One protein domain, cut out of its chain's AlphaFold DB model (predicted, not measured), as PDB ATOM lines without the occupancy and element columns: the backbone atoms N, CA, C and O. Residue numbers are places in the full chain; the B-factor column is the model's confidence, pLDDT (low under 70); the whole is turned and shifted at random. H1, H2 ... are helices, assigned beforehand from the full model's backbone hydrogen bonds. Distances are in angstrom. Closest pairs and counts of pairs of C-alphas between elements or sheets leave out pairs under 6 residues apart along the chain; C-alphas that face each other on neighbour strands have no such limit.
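What this domain is: This is residues 2 to 74, 88 to 121 and 133 to 164 of the 487 residues of the protein "Protein broad-minded" of Schistocephalus solidus (UniProt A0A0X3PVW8). What shape appears first? Two helices side by side, H4 and H5, running opposite ways, make the core of a rounded all-helix domain; H1, H2 and H3 gather at one end of this pair, and H9 sits at its other end. H6 and H7 meet at a wide angle along one flank, H7 beside H4, and the short H8 is far out, near H7. What is it built of? The printed part has 139 residues with nine named helices, H1 to H9 in that order, and no named strand. It is compact, with a radius of gyration of the C-alphas of 15.3 A, and spans 46 by 37 by 25 A.

How they stand to each other: What does the first helix meet? H1, residues 2 to 21, touches H3, residues 40 to 48, with residues 4 to 8 alone, at a steep tilt of 47 degrees; their closest C-alphas, of Lys 5 and Asn 45, are 6.2 A apart. H2, residues 29 to 38, touches H3 only at the corner, with C-alphas 37 and 43 closest at 4.4 A. How do the next helices stand? H4, residues 51 to 63, touches H5, residues 96 to 108, at a shallow tilt of 27 degrees, opposite ways, closest at C-alphas 59 and 101, 4.9 A. H5 touches H2 with residues 104 to 108 alone, closest at C-alphas 107 and 34, 4.7 A. H6, residues 112 to 120, touches H3, closest at C-alphas 113 and 40, 5.4 A, and H7, residues 136 to 143, closest at C-alphas 119 and 137, 5.9 A. What follows? H9, residues 158 to 164, touches H7, closest at C-alphas 162 and 143, 5.1 A. H8, residues 148 to 151, touches no helix. Are the backbones in order? Every O i to N i+4 pair is within hydrogen-bond range in H1, H2, H3, H4, H6, H7 and H9; in H5 7 of 9 are, and H8 is too short for such a pair.

Where its parts are: Where does the printed part begin and end? H1 begins with C-alpha 2 at (9.895, -55.023, -37.788), and H9 ends with C-alpha 164 at (18.071, -21.474, -26.507). How long are the longer helices? From first to last C-alpha, H1 measures 28.1 A, H5 19.1 A, H4 18.6 A and H2 14.0 A.

The domain as a whole: Where is it cut? Residues 75 to 87 and 122 to 132 are not printed, with C-alpha gaps of 21.6 A and 14.4 A. Are links long? Of the links printed whole, none is long. Where is confidence low? Mean pLDDT of the printed part is 74.6, with 48 residues under 70, among them 16 to 30 and 145 to 154.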
ATOM      1  N   GLU A   2      10.722 -55.015 -39.017       65.31
ATOM      2  CA  GLU A   2       9.895 -55.023 -37.788       65.31
ATOM      3  C   GLU A   2      10.711 -54.914 -36.486       65.31
ATOM      4  O   GLU A   2      10.417 -54.059 -35.663       65.31
ATOM      5  N   LEU A   3      11.837 -55.631 -36.371       68.38
ATOM      6  CA  LEU A   3      12.728 -55.568 -35.197       68.38
ATOM      7  C   LEU A   3      13.197 -54.145 -34.831       68.38
ATOM      8  O   LEU A   3      13.305 -53.816 -33.655       68.38
ATOM      9  N   LEU A   4      13.477 -53.286 -35.822       67.88
ATOM     10  CA  LEU A   4      13.916 -51.908 -35.559       67.88
ATOM     11  C   LEU A   4      12.771 -51.057 -34.999       67.88
ATOM     12  O   LEU A   4      13.000 -50.230 -34.119       67.88
ATOM     13  N   LYS A   5      11.551 -51.271 -35.502       71.62
ATOM     14  CA  LYS A   5      10.346 -50.601 -35.015       71.62
ATOM     15  C   LYS A   5      10.067 -51.002 -33.565       71.62
ATOM     16  O   LYS A   5       9.937 -50.118 -32.724       71.62
ATOM     17  N   ASP A   6      10.115 -52.299 -33.262       68.50
ATOM     18  CA  ASP A   6       9.906 -52.828 -31.908       68.50
ATOM     19  C   ASP A   6      10.964 -52.305 -30.918       68.50
ATOM     20  O   ASP A   6      10.654 -51.949 -29.779       68.50
ATOM     21  N   CYS A   7      12.228 -52.197 -31.352       71.62
ATOM     22  CA  CYS A   7      13.292 -51.599 -30.543       71.62
ATOM     23  C   CYS A   7      13.039 -50.115 -30.248       71.62
ATOM     24  O   CYS A   7      13.205 -49.684 -29.106       71.62
ATOM     25  N   VAL A   8      12.645 -49.332 -31.257       71.31
ATOM     26  CA  VAL A   8      12.337 -47.902 -31.098       71.31
ATOM     27  C   VAL A   8      11.131 -47.701 -30.179       71.31
ATOM     28  O   VAL A   8      11.173 -46.844 -29.298       71.31
ATOM     29  N   GLU A   9      10.095 -48.525 -30.318       74.62
ATOM     30  CA  GLU A   9       8.913 -48.498 -29.456       74.62
ATOM     31  C   GLU A   9       9.265 -48.861 -28.005       74.62
ATOM     32  O   GLU A   9       8.847 -48.177 -27.072       74.62
ATOM     33  N   CYS A  10      10.128 -49.858 -27.787       74.19
ATOM     34  CA  CYS A  10      10.623 -50.198 -26.451       74.19
ATOM     35  C   CYS A  10      11.430 -49.048 -25.815       74.19
ATOM     36  O   CYS A  10      11.268 -48.759 -24.623       74.19
ATOM     37  N   ILE A  11      12.272 -48.365 -26.606       72.44
ATOM     38  CA  ILE A  11      13.019 -47.177 -26.162       72.44
ATOM     39  C   ILE A  11      12.050 -46.051 -25.789       72.44
ATOM     40  O   ILE A  11      12.217 -45.452 -24.728       72.44
ATOM     41  N   PHE A  12      11.026 -45.805 -26.608       73.69
ATOM     42  CA  PHE A  12       9.995 -44.804 -26.339       73.69
ATOM     43  C   PHE A  12       9.210 -45.118 -25.062       73.69
ATOM     44  O   PHE A  12       9.151 -44.277 -24.172       73.69
ATOM     45  N   ILE A  13       8.693 -46.343 -24.911       74.00
ATOM     46  CA  ILE A  13       7.944 -46.772 -23.717       74.00
ATOM     47  C   ILE A  13       8.797 -46.614 -22.458       74.00
ATOM     48  O   ILE A  13       8.312 -46.144 -21.428       74.00
ATOM     49  N   ARG A  14      10.078 -47.001 -22.510       68.62
ATOM     50  CA  ARG A  14      10.978 -46.792 -21.372       68.62
ATOM     51  C   ARG A  14      11.214 -45.319 -21.096       68.62
ATOM     52  O   ARG A  14      11.211 -44.933 -19.935       68.62
ATOM     53  N   TYR A  15      11.430 -44.517 -22.128       70.31
ATOM     54  CA  TYR A  15      11.661 -43.089 -21.979       70.31
ATOM     55  C   TYR A  15      10.447 -42.375 -21.373       70.31
ATOM     56  O   TYR A  15      10.603 -41.656 -20.390       70.31
ATOM     57  N   ASP A  16       9.245 -42.653 -21.876       67.44
ATOM     58  CA  ASP A  16       7.979 -42.142 -21.348       67.44
ATOM     59  C   ASP A  16       7.770 -42.564 -19.884       67.44
ATOM     60  O   ASP A  16       7.486 -41.733 -19.022       67.44
ATOM     61  N   ARG A  17       8.035 -43.835 -19.550       65.94
ATOM     62  CA  ARG A  17       7.999 -44.309 -18.156       65.94
ATOM     63  C   ARG A  17       9.046 -43.636 -17.274       65.94
ATOM     64  O   ARG A  17       8.754 -43.364 -16.119       65.94
ATOM     65  N   VAL A  18      10.245 -43.354 -17.781       63.53
ATOM     66  CA  VAL A  18      11.302 -42.659 -17.021       63.53
ATOM     67  C   VAL A  18      10.946 -41.189 -16.795       63.53
ATOM     68  O   VAL A  18      11.193 -40.680 -15.703       63.53
ATOM     69  N   ILE A  19      10.331 -40.522 -17.780       60.31
ATOM     70  CA  ILE A  19       9.763 -39.178 -17.602       60.31
ATOM     71  C   ILE A  19       8.685 -39.205 -16.513       60.31
ATOM     72  O   ILE A  19       8.732 -38.381 -15.603       60.31
ATOM     73  N   LYS A  20       7.773 -40.183 -16.563       55.56
ATOM     74  CA  LYS A  20       6.610 -40.277 -15.664       55.56
ATOM     75  C   LYS A  20       6.924 -40.785 -14.252       55.56
ATOM     76  O   LYS A  20       6.259 -40.382 -13.306       55.56
ATOM     77  N   MET A  21       7.893 -41.689 -14.080       47.03
ATOM     78  CA  MET A  21       8.117 -42.390 -12.803       47.03
ATOM     79  C   MET A  21       9.238 -41.802 -11.938       47.03
ATOM     80  O   MET A  21       9.366 -42.231 -10.793       47.03
ATOM     81  N   GLN A  22      10.042 -40.858 -12.453       50.41
ATOM     82  CA  GLN A  22      11.090 -40.086 -11.749       50.41
ATOM     83  C   GLN A  22      12.078 -40.854 -10.830       50.41
ATOM     84  O   GLN A  22      12.927 -40.246 -10.179       50.41
ATOM     85  N   LYS A  23      12.046 -42.187 -10.769       37.09
ATOM     86  CA  LYS A  23      12.905 -42.988  -9.894       37.09
ATOM     87  C   LYS A  23      14.111 -43.490 -10.673       37.09
ATOM     88  O   LYS A  23      13.999 -44.403 -11.478       37.09
ATOM     89  N   TYR A  24      15.239 -42.834 -10.409       40.66
ATOM     90  CA  TYR A  24      16.612 -43.314 -10.554       40.66
ATOM     91  C   TYR A  24      16.849 -44.414 -11.599       40.66
ATOM     92  O   TYR A  24      16.805 -45.594 -11.287       40.66
ATOM     93  N   GLU A  25      17.293 -44.003 -12.783       35.56
ATOM     94  CA  GLU A  25      18.474 -44.598 -13.405       35.56
ATOM     95  C   GLU A  25      19.079 -43.576 -14.376       35.56
ATOM     96  O   GLU A  25      18.454 -43.146 -15.347       35.56
ATOM     97  N   ARG A  26      20.312 -43.135 -14.097       45.38
ATOM     98  CA  ARG A  26      21.137 -42.436 -15.089       45.38
ATOM     99  C   ARG A  26      21.429 -43.449 -16.196       45.38
ATOM    100  O   ARG A  26      22.327 -44.262 -16.006       45.38
ATOM    101  N   PHE A  27      20.701 -43.436 -17.315       46.69
ATOM    102  CA  PHE A  27      20.942 -44.427 -18.371       46.69
ATOM    103  C   PHE A  27      21.242 -43.852 -19.760       46.69
ATOM    104  O   PHE A  27      20.607 -42.912 -20.238       46.69
ATOM    105  N   GLY A  28      22.239 -44.474 -20.404       54.50
ATOM    106  CA  GLY A  28      22.894 -44.120 -21.667       54.50
ATOM    107  C   GLY A  28      22.082 -44.351 -22.944       54.50
ATOM    108  O   GLY A  28      22.663 -44.647 -23.987       54.50
ATOM    109  N   CYS A  29      20.758 -44.177 -22.900       62.28
ATOM    110  CA  CYS A  29      19.917 -44.210 -24.102       62.28
ATOM    111  C   CYS A  29      20.231 -43.063 -25.072       62.28
ATOM    112  O   CYS A  29      19.912 -43.180 -26.246       62.28
ATOM    113  N   GLY A  30      20.892 -41.990 -24.616       67.25
ATOM    114  CA  GLY A  30      21.327 -40.893 -25.485       67.25
ATOM    115  C   GLY A  30      22.165 -41.383 -26.666       67.25
ATOM    116  O   GLY A  30      21.855 -41.049 -27.800       67.25
ATOM    117  N   LEU A  31      23.136 -42.274 -26.423       71.88
ATOM    118  CA  LEU A  31      23.939 -42.862 -27.498       71.88
ATOM    119  C   LEU A  31      23.079 -43.691 -28.460       71.88
ATOM    120  O   LEU A  31      23.239 -43.566 -29.667       71.88
ATOM    121  N   LEU A  32      22.164 -44.514 -27.939       71.81
ATOM    122  CA  LEU A  32      21.253 -45.322 -28.758       71.81
ATOM    123  C   LEU A  32      20.361 -44.442 -29.639       71.81
ATOM    124  O   LEU A  32      20.244 -44.702 -30.831       71.81
ATOM    125  N   VAL A  33      19.787 -43.377 -29.075       76.69
ATOM    126  CA  VAL A  33      18.982 -42.395 -29.812       76.69
ATOM    127  C   VAL A  33      19.819 -41.725 -30.897       76.69
ATOM    128  O   VAL A  33      19.370 -41.678 -32.038       76.69
ATOM    129  N   SER A  34      21.048 -41.294 -30.594       81.00
ATOM    130  CA  SER A  34      21.939 -40.704 -31.600       81.00
ATOM    131  C   SER A  34      22.291 -41.685 -32.720       81.00
ATOM    132  O   SER A  34      22.311 -41.302 -33.885       81.00
ATOM    133  N   GLN A  35      22.532 -42.962 -32.400       82.44
ATOM    134  CA  GLN A  35      22.808 -43.996 -33.407       82.44
ATOM    135  C   GLN A  35      21.581 -44.292 -34.280       82.44
ATOM    136  O   GLN A  35      21.710 -44.454 -35.491       82.44
ATOM    137  N   LEU A  36      20.383 -44.317 -33.693       79.25
ATOM    138  CA  LEU A  36      19.136 -44.485 -34.441       79.25
ATOM    139  C   LEU A  36      18.885 -43.285 -35.359       79.25
ATOM    140  O   LEU A  36      18.645 -43.471 -36.553       79.25
ATOM    141  N   ALA A  37      19.021 -42.071 -34.825       86.19
ATOM    142  CA  ALA A  37      18.843 -40.824 -35.560       86.19
ATOM    143  C   ALA A  37      19.931 -40.585 -36.624       86.19
ATOM    144  O   ALA A  37      19.712 -39.843 -37.577       86.19
ATOM    145  N   ALA A  38      21.100 -41.228 -36.524       83.56
ATOM    146  CA  ALA A  38      22.117 -41.193 -37.579       83.56
ATOM    147  C   ALA A  38      21.632 -41.822 -38.900       83.56
ATOM    148  O   ALA A  38      22.087 -41.431 -39.978       83.56
ATOM    149  N   SER A  39      20.683 -42.760 -38.825       85.88
ATOM    150  CA  SER A  39      20.062 -43.398 -39.986       85.88
ATOM    151  C   SER A  39      18.706 -42.772 -40.322       85.88
ATOM    152  O   SER A  39      17.918 -42.466 -39.428       85.88
ATOM    153  N   SER A  40      18.395 -42.638 -41.613       84.00
ATOM    154  CA  SER A  40      17.097 -42.126 -42.077       84.00
ATOM    155  C   SER A  40      15.926 -42.981 -41.576       84.00
ATOM    156  O   SER A  40      14.954 -42.453 -41.043       84.00
ATOM    157  N   THR A  41      16.039 -44.309 -41.665       85.06
ATOM    158  CA  THR A  41      15.007 -45.252 -41.202       85.06
ATOM    159  C   THR A  41      14.825 -45.219 -39.684       85.06
ATOM    160  O   THR A  41      13.701 -45.295 -39.193       85.06
ATOM    161  N   GLY A  42      15.916 -45.099 -38.922       84.56
ATOM    162  CA  GLY A  42      15.849 -45.000 -37.465       84.56
ATOM    163  C   GLY A  42      15.209 -43.690 -37.009       84.56
ATOM    164  O   GLY A  42      14.336 -43.723 -36.144       84.56
ATOM    165  N   TYR A  43      15.560 -42.563 -37.639       88.88
ATOM    166  CA  TYR A  43      14.887 -41.286 -37.389       88.88
ATOM    167  C   TYR A  43      13.396 -41.343 -37.748       88.88
ATOM    168  O   TYR A  43      12.566 -40.957 -36.931       88.88
ATOM    169  N   ALA A  44      13.038 -41.885 -38.917       88.50
ATOM    170  CA  ALA A  44      11.640 -42.013 -39.333       88.50
ATOM    171  C   ALA A  44      10.806 -42.821 -38.323       88.50
ATOM    172  O   ALA A  44       9.677 -42.449 -38.012       88.50
ATOM    173  N   ASN A  45      11.374 -43.884 -37.745       85.75
ATOM    174  CA  ASN A  45      10.708 -44.652 -36.691       85.75
ATOM    175  C   ASN A  45      10.578 -43.863 -35.378       85.75
ATOM    176  O   ASN A  45       9.536 -43.951 -34.732       85.75
ATOM    177  N   LEU A  46      11.603 -43.093 -34.986       87.62
ATOM    178  CA  LEU A  46      11.541 -42.210 -33.808       87.62
ATOM    179  C   LEU A  46      10.474 -41.121 -33.973       87.62
ATOM    180  O   LEU A  46       9.801 -40.753 -33.012       87.62
ATOM    181  N   GLN A  47      10.322 -40.608 -35.189       89.81
ATOM    182  CA  GLN A  47       9.289 -39.637 -35.518       89.81
ATOM    183  C   GLN A  47       7.902 -40.290 -35.495       89.81
ATOM    184  O   GLN A  47       6.989 -39.766 -34.861       89.81
ATOM    185  N   ALA A  48       7.751 -41.467 -36.112       88.12
ATOM    186  CA  ALA A  48       6.480 -42.187 -36.188       88.12
ATOM    187  C   ALA A  48       5.942 -42.633 -34.818       88.12
ATOM    188  O   ALA A  48       4.730 -42.687 -34.632       88.12
ATOM    189  N   CYS A  49       6.817 -42.937 -33.852       86.25
ATOM    190  CA  CYS A  49       6.399 -43.261 -32.483       86.25
ATOM    191  C   CYS A  49       6.181 -42.026 -31.590       86.25
ATOM    192  O   CYS A  49       5.868 -42.181 -30.414       86.25
ATOM    193  N   GLY A  50       6.360 -40.808 -32.116       86.69
ATOM    194  CA  GLY A  50       6.169 -39.561 -31.371       86.69
ATOM    195  C   GLY A  50       7.328 -39.178 -30.444       86.69
ATOM    196  O   GLY A  50       7.242 -38.160 -29.758       86.69
ATOM    197  N   PHE A  51       8.438 -39.930 -30.430       86.81
ATOM    198  CA  PHE A  51       9.590 -39.644 -29.563       86.81
ATOM    199  C   PHE A  51      10.176 -38.255 -29.826       86.81
ATOM    200  O   PHE A  51      10.438 -37.495 -28.893       86.81
ATOM    201  N   THR A  52      10.370 -37.906 -31.101       90.12
ATOM    202  CA  THR A  52      10.931 -36.601 -31.472       90.12
ATOM    203  C   THR A  52      10.010 -35.460 -31.053       90.12
ATOM    204  O   THR A  52      10.498 -34.463 -30.528       90.12
ATOM    205  N   GLY A  53       8.694 -35.634 -31.221       89.94
ATOM    206  CA  GLY A  53       7.687 -34.655 -30.816       89.94
ATOM    207  C   GLY A  53       7.678 -34.414 -29.313       89.94
ATOM    208  O   GLY A  53       7.727 -33.261 -28.895       89.94
ATOM    209  N   LEU A  54       7.747 -35.478 -28.506       87.81
ATOM    210  CA  LEU A  54       7.856 -35.354 -27.049       87.81
ATOM    211  C   LEU A  54       9.137 -34.636 -26.608       87.81
ATOM    212  O   LEU A  54       9.111 -33.850 -25.663       87.81
ATOM    213  N   CYS A  55      10.277 -34.902 -27.255       88.44
ATOM    214  CA  CYS A  55      11.525 -34.206 -26.930       88.44
ATOM    215  C   CYS A  55      11.458 -32.711 -27.269       88.44
ATOM    216  O   CYS A  55      11.961 -31.896 -26.494       88.44
ATOM    217  N   VAL A  56      10.842 -32.358 -28.401       91.50
ATOM    218  CA  VAL A  56      10.634 -30.965 -28.821       91.50
ATOM    219  C   VAL A  56       9.692 -30.243 -27.859       91.50
ATOM    220  O   VAL A  56      10.045 -29.185 -27.342       91.50
ATOM    221  N   GLU A  57       8.549 -30.847 -27.550       88.75
ATOM    222  CA  GLU A  57       7.569 -30.303 -26.611       88.75
ATOM    223  C   GLU A  57       8.176 -30.115 -25.216       88.75
ATOM    224  O   GLU A  57       8.052 -29.051 -24.611       88.75
ATOM    225  N   ASN A  58       8.913 -31.113 -24.716       85.75
ATOM    226  CA  ASN A  58       9.582 -31.013 -23.423       85.75
ATOM    227  C   ASN A  58      10.607 -29.866 -23.390       85.75
ATOM    228  O   ASN A  58      10.714 -29.167 -22.381       85.75
ATOM    229  N   ALA A  59      11.361 -29.666 -24.476       87.69
ATOM    230  CA  ALA A  59      12.298 -28.552 -24.576       87.69
ATOM    231  C   ALA A  59      11.574 -27.204 -24.566       87.69
ATOM    232  O   ALA A  59      11.951 -26.330 -23.785       87.69
ATOM    233  N   TRP A  60      10.505 -27.071 -25.353       88.56
ATOM    234  CA  TRP A  60       9.666 -25.877 -25.369       88.56
ATOM    235  C   TRP A  60       9.117 -25.545 -23.980       88.56
ATOM    236  O   TRP A  60       9.389 -24.470 -23.455       88.56
ATOM    237  N   LEU A  61       8.417 -26.483 -23.337       84.50
ATOM    238  CA  LEU A  61       7.807 -26.260 -22.023       84.50
ATOM    239  C   LEU A  61       8.840 -25.863 -20.959       84.50
ATOM    240  O   LEU A  61       8.588 -24.965 -20.154       84.50
ATOM    241  N   THR A  62      10.024 -26.484 -20.996       81.44
ATOM    242  CA  THR A  62      11.116 -26.170 -20.064       81.44
ATOM    243  C   THR A  62      11.620 -24.738 -20.252       81.44
ATOM    244  O   THR A  62      11.756 -24.000 -19.276       81.44
ATOM    245  N   VAL A  63      11.871 -24.330 -21.499       82.31
ATOM    246  CA  VAL A  63      12.367 -22.985 -21.836       82.31
ATOM    247  C   VAL A  63      11.338 -21.910 -21.470       82.31
ATOM    248  O   VAL A  63      11.680 -20.900 -20.854       82.31
ATOM    249  N   GLN A  64      10.062 -22.193 -21.726       82.31
ATOM    250  CA  GLN A  64       8.941 -21.308 -21.405       82.31
ATOM    251  C   GLN A  64       8.634 -21.214 -19.908       82.31
ATOM    252  O   GLN A  64       7.840 -20.371 -19.500       82.31
ATOM    253  N   GLY A  65       9.248 -22.059 -19.074       73.75
ATOM    254  CA  GLY A  65       9.006 -22.039 -17.632       73.75
ATOM    255  C   GLY A  65       7.724 -22.698 -17.189       73.75
ATOM    256  O   GLY A  65       7.343 -22.549 -16.035       73.75
ATOM    257  N   LEU A  66       7.093 -23.449 -18.084       72.50
ATOM    258  CA  LEU A  66       5.856 -24.179 -17.832       72.50
ATOM    259  C   LEU A  66       6.132 -25.562 -17.211       72.50
ATOM    260  O   LEU A  66       5.292 -26.458 -17.292       72.50
ATOM    261  N   GLY A  67       7.327 -25.731 -16.631       63.28
ATOM    262  CA  GLY A  67       7.863 -26.989 -16.127       63.28
ATOM    263  C   GLY A  67       8.306 -27.941 -17.243       63.28
ATOM    264  O   GLY A  67       7.730 -27.987 -18.329       63.28
ATOM    265  N   SER A  68       9.333 -28.745 -16.971       61.81
ATOM    266  CA  SER A  68       9.599 -29.920 -17.805       61.81
ATOM    267  C   SER A  68       8.465 -30.931 -17.609       61.81
ATOM    268  O   SER A  68       7.911 -31.029 -16.515       61.81
ATOM    269  N   LEU A  69       8.176 -31.771 -18.612       57.53
ATOM    270  CA  LEU A  69       7.309 -32.949 -18.426       57.53
ATOM    271  C   LEU A  69       7.805 -33.877 -17.301       57.53
ATOM    272  O   LEU A  69       7.090 -34.777 -16.874       57.53
ATOM    273  N   THR A  70       9.039 -33.679 -16.832       50.50
ATOM    274  CA  THR A  70       9.615 -34.414 -15.715       50.50
ATOM    275  C   THR A  70       9.346 -33.798 -14.344       50.50
ATOM    276  O   THR A  70       9.788 -34.406 -13.386       50.50
ATOM    277  N   GLU A  71       8.715 -32.629 -14.197       50.16
ATOM    278  CA  GLU A  71       8.458 -32.000 -12.883       50.16
ATOM    279  C   GLU A  71       7.262 -32.660 -12.147       50.16
ATOM    280  O   GLU A  71       6.242 -32.966 -12.774       50.16
ATOM    281  N   PRO A  72       7.348 -32.899 -10.822       40.38
ATOM    282  CA  PRO A  72       6.276 -33.536 -10.055       40.38
ATOM    283  C   PRO A  72       5.057 -32.606  -9.922       40.38
ATOM    284  O   PRO A  72       5.124 -31.587  -9.245       40.38
ATOM    285  N   GLY A  73       3.931 -32.972 -10.549       46.81
ATOM    286  CA  GLY A  73       2.655 -32.242 -10.435       46.81
ATOM    287  C   GLY A  73       1.753 -32.274 -11.677       46.81
ATOM    288  O   GLY A  73       0.560 -32.018 -11.563       46.81
ATOM    289  N   ARG A  74       2.277 -32.645 -12.854       47.72
ATOM    290  CA  ARG A  74       1.510 -32.753 -14.116       47.72
ATOM    291  C   ARG A  74       0.962 -34.166 -14.381       47.72
ATOM    292  O   ARG A  74       1.305 -34.785 -15.383       47.72
ATOM    293  N   LEU A  88      14.869 -16.831 -13.166       51.66
ATOM    294  CA  LEU A  88      15.564 -16.330 -14.354       51.66
ATOM    295  C   LEU A  88      16.938 -16.996 -14.395       51.66
ATOM    296  O   LEU A  88      17.717 -16.883 -13.446       51.66
ATOM    297  N   TRP A  89      17.201 -17.753 -15.454       52.22
ATOM    298  CA  TRP A  89      18.496 -18.384 -15.612       52.22
ATOM    299  C   TRP A  89      19.451 -17.380 -16.248       52.22
ATOM    300  O   TRP A  89      19.030 -16.640 -17.142       52.22
ATOM    301  N   PRO A  90      20.716 -17.315 -15.798       51.34
ATOM    302  CA  PRO A  90      21.687 -16.419 -16.396       51.34
ATOM    303  C   PRO A  90      21.773 -16.715 -17.887       51.34
ATOM    304  O   PRO A  90      22.124 -17.821 -18.292       51.34
ATOM    305  N   VAL A  91      21.466 -15.726 -18.717       53.00
ATOM    306  CA  VAL A  91      21.503 -15.898 -20.171       53.00
ATOM    307  C   VAL A  91      22.915 -16.295 -20.642       53.00
ATOM    308  O   VAL A  91      23.086 -17.040 -21.612       53.00
ATOM    309  N   ASP A  92      23.928 -15.898 -19.867       49.97
ATOM    310  CA  ASP A  92      25.337 -16.226 -20.063       49.97
ATOM    311  C   ASP A  92      25.631 -17.741 -20.026       49.97
ATOM    312  O   ASP A  92      26.417 -18.209 -20.855       49.97
ATOM    313  N   SER A  93      24.943 -18.543 -19.196       58.66
ATOM    314  CA  SER A  93      25.223 -19.986 -19.025       58.66
ATOM    315  C   SER A  93      23.955 -20.849 -19.050       58.66
ATOM    316  O   SER A  93      22.955 -20.554 -18.410       58.66
ATOM    317  N   MET A  94      23.984 -21.967 -19.787       61.62
ATOM    318  CA  MET A  94      22.879 -22.937 -19.784       61.62
ATOM    319  C   MET A  94      22.761 -23.608 -18.412       61.62
ATOM    320  O   MET A  94      23.593 -24.446 -18.065       61.62
ATOM    321  N   GLU A  95      21.708 -23.289 -17.661       63.88
ATOM    322  CA  GLU A  95      21.462 -23.917 -16.363       63.88
ATOM    323  C   GLU A  95      21.234 -25.440 -16.491       63.88
ATOM    324  O   GLU A  95      20.713 -25.925 -17.510       63.88
ATOM    325  N   PRO A  96      21.558 -26.232 -15.449       62.62
ATOM    326  CA  PRO A  96      21.461 -27.691 -15.481       62.62
ATOM    327  C   PRO A  96      20.075 -28.240 -15.857       62.62
ATOM    328  O   PRO A  96      19.988 -29.343 -16.404       62.62
ATOM    329  N   PHE A  97      18.996 -27.496 -15.588       65.88
ATOM    330  CA  PHE A  97      17.629 -27.934 -15.892       65.88
ATOM    331  C   PHE A  97      17.288 -27.842 -17.389       65.88
ATOM    332  O   PHE A  97      16.637 -28.745 -17.914       65.88
ATOM    333  N   VAL A  98      17.790 -26.828 -18.106       74.25
ATOM    334  CA  VAL A  98      17.613 -26.673 -19.565       74.25
ATOM    335  C   VAL A  98      18.607 -27.546 -20.343       74.25
ATOM    336  O   VAL A  98      18.346 -27.975 -21.470       74.25
ATOM    337  N   LEU A  99      19.739 -27.890 -19.724       77.62
ATOM    338  CA  LEU A  99      20.765 -28.742 -20.325       77.62
ATOM    339  C   LEU A  99      20.243 -30.142 -20.691       77.62
ATOM    340  O   LEU A  99      20.661 -30.725 -21.693       77.62
ATOM    341  N   LYS A 100      19.319 -30.702 -19.902       78.38
ATOM    342  CA  LYS A 100      18.732 -32.024 -20.172       78.38
ATOM    343  C   LYS A 100      17.897 -32.050 -21.464       78.38
ATOM    344  O   LYS A 100      18.231 -32.868 -22.325       78.38
ATOM    345  N   PRO A 101      16.862 -31.205 -21.651       82.19
ATOM    346  CA  PRO A 101      16.132 -31.153 -22.916       82.19
ATOM    347  C   PRO A 101      17.027 -30.727 -24.083       82.19
ATOM    348  O   PRO A 101      16.915 -31.304 -25.162       82.19
ATOM    349  N   PHE A 102      17.984 -29.818 -23.866       85.88
ATOM    350  CA  PHE A 102      18.968 -29.475 -24.895       85.88
ATOM    351  C   PHE A 102      19.739 -30.710 -25.380       85.88
ATOM    352  O   PHE A 102      19.798 -30.980 -26.577       85.88
ATOM    353  N   ASN A 103      20.275 -31.518 -24.460       84.19
ATOM    354  CA  ASN A 103      21.009 -32.738 -24.803       84.19
ATOM    355  C   ASN A 103      20.128 -33.792 -25.488       84.19
ATOM    356  O   ASN A 103      20.622 -34.563 -26.307       84.19
ATOM    357  N   GLN A 104      18.831 -33.847 -25.179       86.12
ATOM    358  CA  GLN A 104      17.891 -34.735 -25.873       86.12
ATOM    359  C   GLN A 104      17.746 -34.336 -27.341       86.12
ATOM    360  O   GLN A 104      17.904 -35.189 -28.216       86.12
ATOM    361  N   LEU A 105      17.534 -33.044 -27.611       91.31
ATOM    362  CA  LEU A 105      17.512 -32.519 -28.976       91.31
ATOM    363  C   LEU A 105      18.860 -32.726 -29.671       91.31
ATOM    364  O   LEU A 105      18.890 -33.169 -30.815       91.31
ATOM    365  N   ALA A 106      19.972 -32.486 -28.972       88.75
ATOM    366  CA  ALA A 106      21.312 -32.682 -29.511       88.75
ATOM    367  C   ALA A 106      21.576 -34.143 -29.909       88.75
ATOM    368  O   ALA A 106      22.171 -34.397 -30.954       88.75
ATOM    369  N   ASN A 107      21.098 -35.113 -29.124       86.88
ATOM    370  CA  ASN A 107      21.221 -36.529 -29.470       86.88
ATOM    371  C   ASN A 107      20.461 -36.860 -30.764       86.88
ATOM    372  O   ASN A 107      21.003 -37.548 -31.626       86.88
ATOM    373  N   ILE A 108      19.251 -36.322 -30.946       90.19
ATOM    374  CA  ILE A 108      18.438 -36.560 -32.149       90.19
ATOM    375  C   ILE A 108      19.033 -35.841 -33.370       90.19
ATOM    376  O   ILE A 108      19.249 -36.454 -34.410       90.19
ATOM    377  N   TYR A 109      19.329 -34.547 -33.250       91.31
ATOM    378  CA  TYR A 109      19.678 -33.666 -34.372       91.31
ATOM    379  C   TYR A 109      21.190 -33.497 -34.579       91.31
ATOM    380  O   TYR A 109      21.641 -32.532 -35.190       91.31
ATOM    381  N   SER A 110      21.990 -34.444 -34.081       85.38
ATOM    382  CA  SER A 110      23.442 -34.488 -34.307       85.38
ATOM    383  C   SER A 110      23.832 -34.946 -35.717       85.38
ATOM    384  O   SER A 110      24.975 -34.747 -36.131       85.38
ATOM    385  N   SER A 111      22.909 -35.571 -36.454       84.81
ATOM    386  CA  SER A 111      23.152 -36.136 -37.782       84.81
ATOM    387  C   SER A 111      22.451 -35.334 -38.882       84.81
ATOM    388  O   SER A 111      21.349 -34.818 -38.696       84.81
ATOM    389  N   PHE A 112      23.064 -35.289 -40.069       84.56
ATOM    390  CA  PHE A 112      22.440 -34.690 -41.251       84.56
ATOM    391  C   PHE A 112      21.130 -35.398 -41.630       84.56
ATOM    392  O   PHE A 112      20.136 -34.732 -41.896       84.56
ATOM    393  N   SER A 113      21.102 -36.737 -41.586       86.38
ATOM    394  CA  SER A 113      19.922 -37.547 -41.919       86.38
ATOM    395  C   SER A 113      18.692 -37.169 -41.091       86.38
ATOM    396  O   SER A 113      17.598 -37.046 -41.641       86.38
ATOM    397  N   ALA A 114      18.872 -36.977 -39.779       90.19
ATOM    398  CA  ALA A 114      17.790 -36.598 -38.877       90.19
ATOM    399  C   ALA A 114      17.258 -35.203 -39.200       90.19
ATOM    400  O   ALA A 114      16.050 -35.016 -39.295       90.19
ATOM    401  N   VAL A 115      18.152 -34.230 -39.391       90.06
ATOM    402  CA  VAL A 115      17.764 -32.841 -39.666       90.06
ATOM    403  C   VAL A 115      17.097 -32.710 -41.034       90.06
ATOM    404  O   VAL A 115      16.072 -32.041 -41.142       90.06
ATOM    405  N   LEU A 116      17.617 -33.397 -42.055       87.00
ATOM    406  CA  LEU A 116      17.012 -33.440 -43.384       87.00
ATOM    407  C   LEU A 116      15.562 -33.917 -43.301       87.00
ATOM    408  O   LEU A 116      14.663 -33.193 -43.717       87.00
ATOM    409  N   LEU A 117      15.334 -35.088 -42.699       89.19
ATOM    410  CA  LEU A 117      13.987 -35.636 -42.551       89.19
ATOM    411  C   LEU A 117      13.091 -34.752 -41.682       89.19
ATOM    412  O   LEU A 117      11.933 -34.552 -42.037       89.19
ATOM    413  N   ALA A 118      13.614 -34.180 -40.597       90.62
ATOM    414  CA  ALA A 118      12.861 -33.274 -39.733       90.62
ATOM    415  C   ALA A 118      12.316 -32.056 -40.494       90.62
ATOM    416  O   ALA A 118      11.194 -31.624 -40.243       90.62
ATOM    417  N   ILE A 119      13.104 -31.515 -41.427       85.25
ATOM    418  CA  ILE A 119      12.754 -30.316 -42.198       85.25
ATOM    419  C   ILE A 119      11.892 -30.659 -43.417       85.25
ATOM    420  O   ILE A 119      11.004 -29.883 -43.768       85.25
ATOM    421  N   THR A 120      12.131 -31.802 -44.070       83.19
ATOM    422  CA  THR A 120      11.388 -32.204 -45.278       83.19
ATOM    423  C   THR A 120      10.099 -32.964 -44.984       83.19
ATOM    424  O   THR A 120       9.266 -33.102 -45.877       83.19
ATOM    425  N   SER A 121       9.934 -33.508 -43.773       81.44
ATOM    426  CA  SER A 121       8.730 -34.251 -43.404       81.44
ATOM    427  C   SER A 121       7.499 -33.342 -43.472       81.44
ATOM    428  O   SER A 121       7.556 -32.221 -42.959       81.44
ATOM    429  N   PRO A 133       5.225 -26.765 -29.863       88.25
ATOM    430  CA  PRO A 133       5.769 -27.335 -31.082       88.25
ATOM    431  C   PRO A 133       6.082 -28.825 -30.903       88.25
ATOM    432  O   PRO A 133       6.571 -29.258 -29.859       88.25
ATOM    433  N   HIS A 134       5.868 -29.597 -31.969       88.31
ATOM    434  CA  HIS A 134       6.184 -31.034 -32.024       88.31
ATOM    435  C   HIS A 134       7.198 -31.390 -33.123       88.31
ATOM    436  O   HIS A 134       7.560 -32.554 -33.299       88.31
ATOM    437  N   SER A 135       7.684 -30.400 -33.873       90.31
ATOM    438  CA  SER A 135       8.674 -30.595 -34.933       90.31
ATOM    439  C   SER A 135       9.868 -29.667 -34.757       90.31
ATOM    440  O   SER A 135       9.760 -28.612 -34.135       90.31
ATOM    441  N   LEU A 136      11.019 -30.053 -35.317       90.50
ATOM    442  CA  LEU A 136      12.206 -29.197 -35.308       90.50
ATOM    443  C   LEU A 136      11.930 -27.864 -36.010       90.50
ATOM    444  O   LEU A 136      12.330 -26.823 -35.504       90.50
ATOM    445  N   THR A 137      11.247 -27.901 -37.155       88.50
ATOM    446  CA  THR A 137      10.935 -26.700 -37.935       88.50
ATOM    447  C   THR A 137      10.040 -25.750 -37.150       88.50
ATOM    448  O   THR A 137      10.360 -24.574 -37.074       88.50
ATOM    449  N   ASP A 138       8.979 -26.255 -36.515       87.31
ATOM    450  CA  ASP A 138       8.071 -25.437 -35.696       87.31
ATOM    451  C   ASP A 138       8.777 -24.889 -34.442       87.31
ATOM    452  O   ASP A 138       8.629 -23.726 -34.076       87.31
ATOM    453  N   LEU A 139       9.648 -25.691 -33.819       89.81
ATOM    454  CA  LEU A 139      10.473 -25.230 -32.703       89.81
ATOM    455  C   LEU A 139      11.408 -24.087 -33.117       89.81
ATOM    456  O   LEU A 139      11.476 -23.076 -32.424       89.81
ATOM    457  N   LEU A 140      12.140 -24.245 -34.224       87.56
ATOM    458  CA  LEU A 140      13.048 -23.212 -34.724       87.56
ATOM    459  C   LEU A 140      12.277 -21.969 -35.169       87.56
ATOM    460  O   LEU A 140      12.694 -20.863 -34.843       87.56
ATOM    461  N   ASP A 141      11.139 -22.145 -35.838       85.38
ATOM    462  CA  ASP A 141      10.276 -21.054 -36.286       85.38
ATOM    463  C   ASP A 141       9.819 -20.169 -35.116       85.38
ATOM    464  O   ASP A 141       9.900 -18.935 -35.185       85.38
ATOM    465  N   ARG A 142       9.393 -20.799 -34.015       84.38
ATOM    466  CA  ARG A 142       8.928 -20.099 -32.815       84.38
ATOM    467  C   ARG A 142      10.068 -19.513 -31.990       84.38
ATOM    468  O   ARG A 142       9.973 -18.360 -31.581       84.38
ATOM    469  N   LEU A 143      11.149 -20.263 -31.759       81.00
ATOM    470  CA  LEU A 143      12.259 -19.812 -30.909       81.00
ATOM    471  C   LEU A 143      13.144 -18.757 -31.576       81.00
ATOM    472  O   LEU A 143      13.611 -17.849 -30.898       81.00
ATOM    473  N   LEU A 144      13.371 -18.851 -32.888       77.31
ATOM    474  CA  LEU A 144      14.129 -17.838 -33.631       77.31
ATOM    475  C   LEU A 144      13.267 -16.623 -34.001       77.31
ATOM    476  O   LEU A 144      13.788 -15.681 -34.581       77.31
ATOM    477  N   MET A 145      11.976 -16.630 -33.645       64.19
ATOM    478  CA  MET A 145      11.029 -15.544 -33.894       64.19
ATOM    479  C   MET A 145      10.966 -15.087 -35.358       64.19
ATOM    480  O   MET A 145      10.940 -13.896 -35.630       64.19
ATOM    481  N   LEU A 146      10.831 -16.021 -36.307       60.56
ATOM    482  CA  LEU A 146      10.771 -15.678 -37.744       60.56
ATOM    483  C   LEU A 146       9.559 -14.798 -38.147       60.56
ATOM    484  O   LEU A 146       9.473 -14.337 -39.275       60.56
ATOM    485  N   ASP A 147       8.602 -14.601 -37.231       61.56
ATOM    486  CA  ASP A 147       7.531 -13.592 -37.299       61.56
ATOM    487  C   ASP A 147       7.418 -12.961 -35.897       61.56
ATOM    488  O   ASP A 147       6.659 -13.456 -35.051       61.56
ATOM    489  N   PRO A 148       8.238 -11.941 -35.586       62.59
ATOM    490  CA  PRO A 148       8.335 -11.413 -34.231       62.59
ATOM    491  C   PRO A 148       6.988 -10.849 -33.765       62.59
ATOM    492  O   PRO A 148       6.572 -11.106 -32.635       62.59
ATOM    493  N   MET A 149       6.245 -10.179 -34.653       62.88
ATOM    494  CA  MET A 149       4.973  -9.529 -34.323       62.88
ATOM    495  C   MET A 149       3.909 -10.503 -33.817       62.88
ATOM    496  O   MET A 149       3.128 -10.140 -32.939       62.88
ATOM    497  N   LYS A 150       3.881 -11.740 -34.321       63.53
ATOM    498  CA  LYS A 150       2.958 -12.770 -33.818       63.53
ATOM    499  C   LYS A 150       3.533 -13.552 -32.643       63.53
ATOM    500  O   LYS A 150       2.815 -13.883 -31.701       63.53
ATOM    501  N   LYS A 151       4.834 -13.843 -32.667       67.81
ATOM    502  CA  LYS A 151       5.455 -14.813 -31.749       67.81
ATOM    503  C   LYS A 151       5.810 -14.234 -30.384       67.81
ATOM    504  O   LYS A 151       5.822 -14.989 -29.413       67.81
ATOM    505  N   TYR A 152       6.014 -12.918 -30.271       65.81
ATOM    506  CA  TYR A 152       6.204 -12.258 -28.971       65.81
ATOM    507  C   TYR A 152       5.035 -12.497 -28.007       65.81
ATOM    508  O   TYR A 152       5.264 -12.647 -26.812       65.81
ATOM    509  N   PHE A 153       3.803 -12.586 -28.515       63.59
ATOM    510  CA  PHE A 153       2.607 -12.778 -27.687       63.59
ATOM    511  C   PHE A 153       2.346 -14.242 -27.307       63.59
ATOM    512  O   PHE A 153       1.629 -14.509 -26.346       63.59
ATOM    513  N   ILE A 154       2.931 -15.192 -28.041       69.25
ATOM    514  CA  ILE A 154       2.813 -16.634 -27.774       69.25
ATOM    515  C   ILE A 154       3.887 -17.084 -26.770       69.25
ATOM    516  O   ILE A 154       3.720 -18.074 -26.053       69.25
ATOM    517  N   LEU A 155       5.012 -16.366 -26.716       72.75
ATOM    518  CA  LEU A 155       6.148 -16.724 -25.885       72.75
ATOM    519  C   LEU A 155       6.037 -16.133 -24.472       72.75
ATOM    520  O   LEU A 155       6.085 -14.924 -24.295       72.75
ATOM    521  N   TYR A 156       5.999 -16.995 -23.450       76.19
ATOM    522  CA  TYR A 156       6.104 -16.571 -22.048       76.19
ATOM    523  C   TYR A 156       7.489 -15.998 -21.715       76.19
ATOM    524  O   TYR A 156       7.593 -15.075 -20.913       76.19
ATOM    525  N   ARG A 157       8.548 -16.554 -22.323       78.62
ATOM    526  CA  ARG A 157       9.946 -16.151 -22.120       78.62
ATOM    527  C   ARG A 157      10.675 -15.960 -23.451       78.62
ATOM    528  O   ARG A 157      11.402 -16.849 -23.901       78.62
ATOM    529  N   PRO A 158      10.432 -14.831 -24.138       79.56
ATOM    530  CA  PRO A 158      10.924 -14.621 -25.495       79.56
ATOM    531  C   PRO A 158      12.454 -14.524 -25.584       79.56
ATOM    532  O   PRO A 158      13.039 -15.016 -26.550       79.56
ATOM    533  N   GLU A 159      13.118 -13.930 -24.593       79.94
ATOM    534  CA  GLU A 159      14.574 -13.742 -24.607       79.94
ATOM    535  C   GLU A 159      15.314 -15.066 -24.395       79.94
ATOM    536  O   GLU A 159      16.162 -15.454 -25.202       79.94
ATOM    537  N   GLU A 160      14.939 -15.823 -23.367       81.88
ATOM    538  CA  GLU A 160      15.518 -17.133 -23.076       81.88
ATOM    539  C   GLU A 160      15.200 -18.154 -24.174       81.88
ATOM    540  O   GLU A 160      16.052 -18.974 -24.531       81.88
ATOM    541  N   GLY A 161      13.999 -18.057 -24.754       84.06
ATOM    542  CA  GLY A 161      13.591 -18.798 -25.943       84.06
ATOM    543  C   GLY A 161      14.535 -18.592 -27.118       84.06
ATOM    544  O   GLY A 161      15.070 -19.561 -27.670       84.06
ATOM    545  N   ARG A 162      14.809 -17.329 -27.453       85.50
ATOM    546  CA  ARG A 162      15.740 -16.970 -28.529       85.50
ATOM    547  C   ARG A 162      17.144 -17.485 -28.281       85.50
ATOM    548  O   ARG A 162      17.755 -18.054 -29.182       85.50
ATOM    549  N   ILE A 163      17.655 -17.338 -27.065       86.06
ATOM    550  CA  ILE A 163      19.013 -17.774 -26.720       86.06
ATOM    551  C   ILE A 163      19.134 -19.291 -26.824       86.06
ATOM    552  O   ILE A 163      20.087 -19.795 -27.423       86.06
ATOM    553  N   PHE A 164      18.141 -20.028 -26.319       88.25
ATOM    554  CA  PHE A 164      18.071 -21.474 -26.507       88.25
ATOM    555  C   PHE A 164      18.048 -21.840 -27.997       88.25
ATOM    556  O   PHE A 164      18.816 -22.705 -28.426       88.25
TER     557      PHE A 164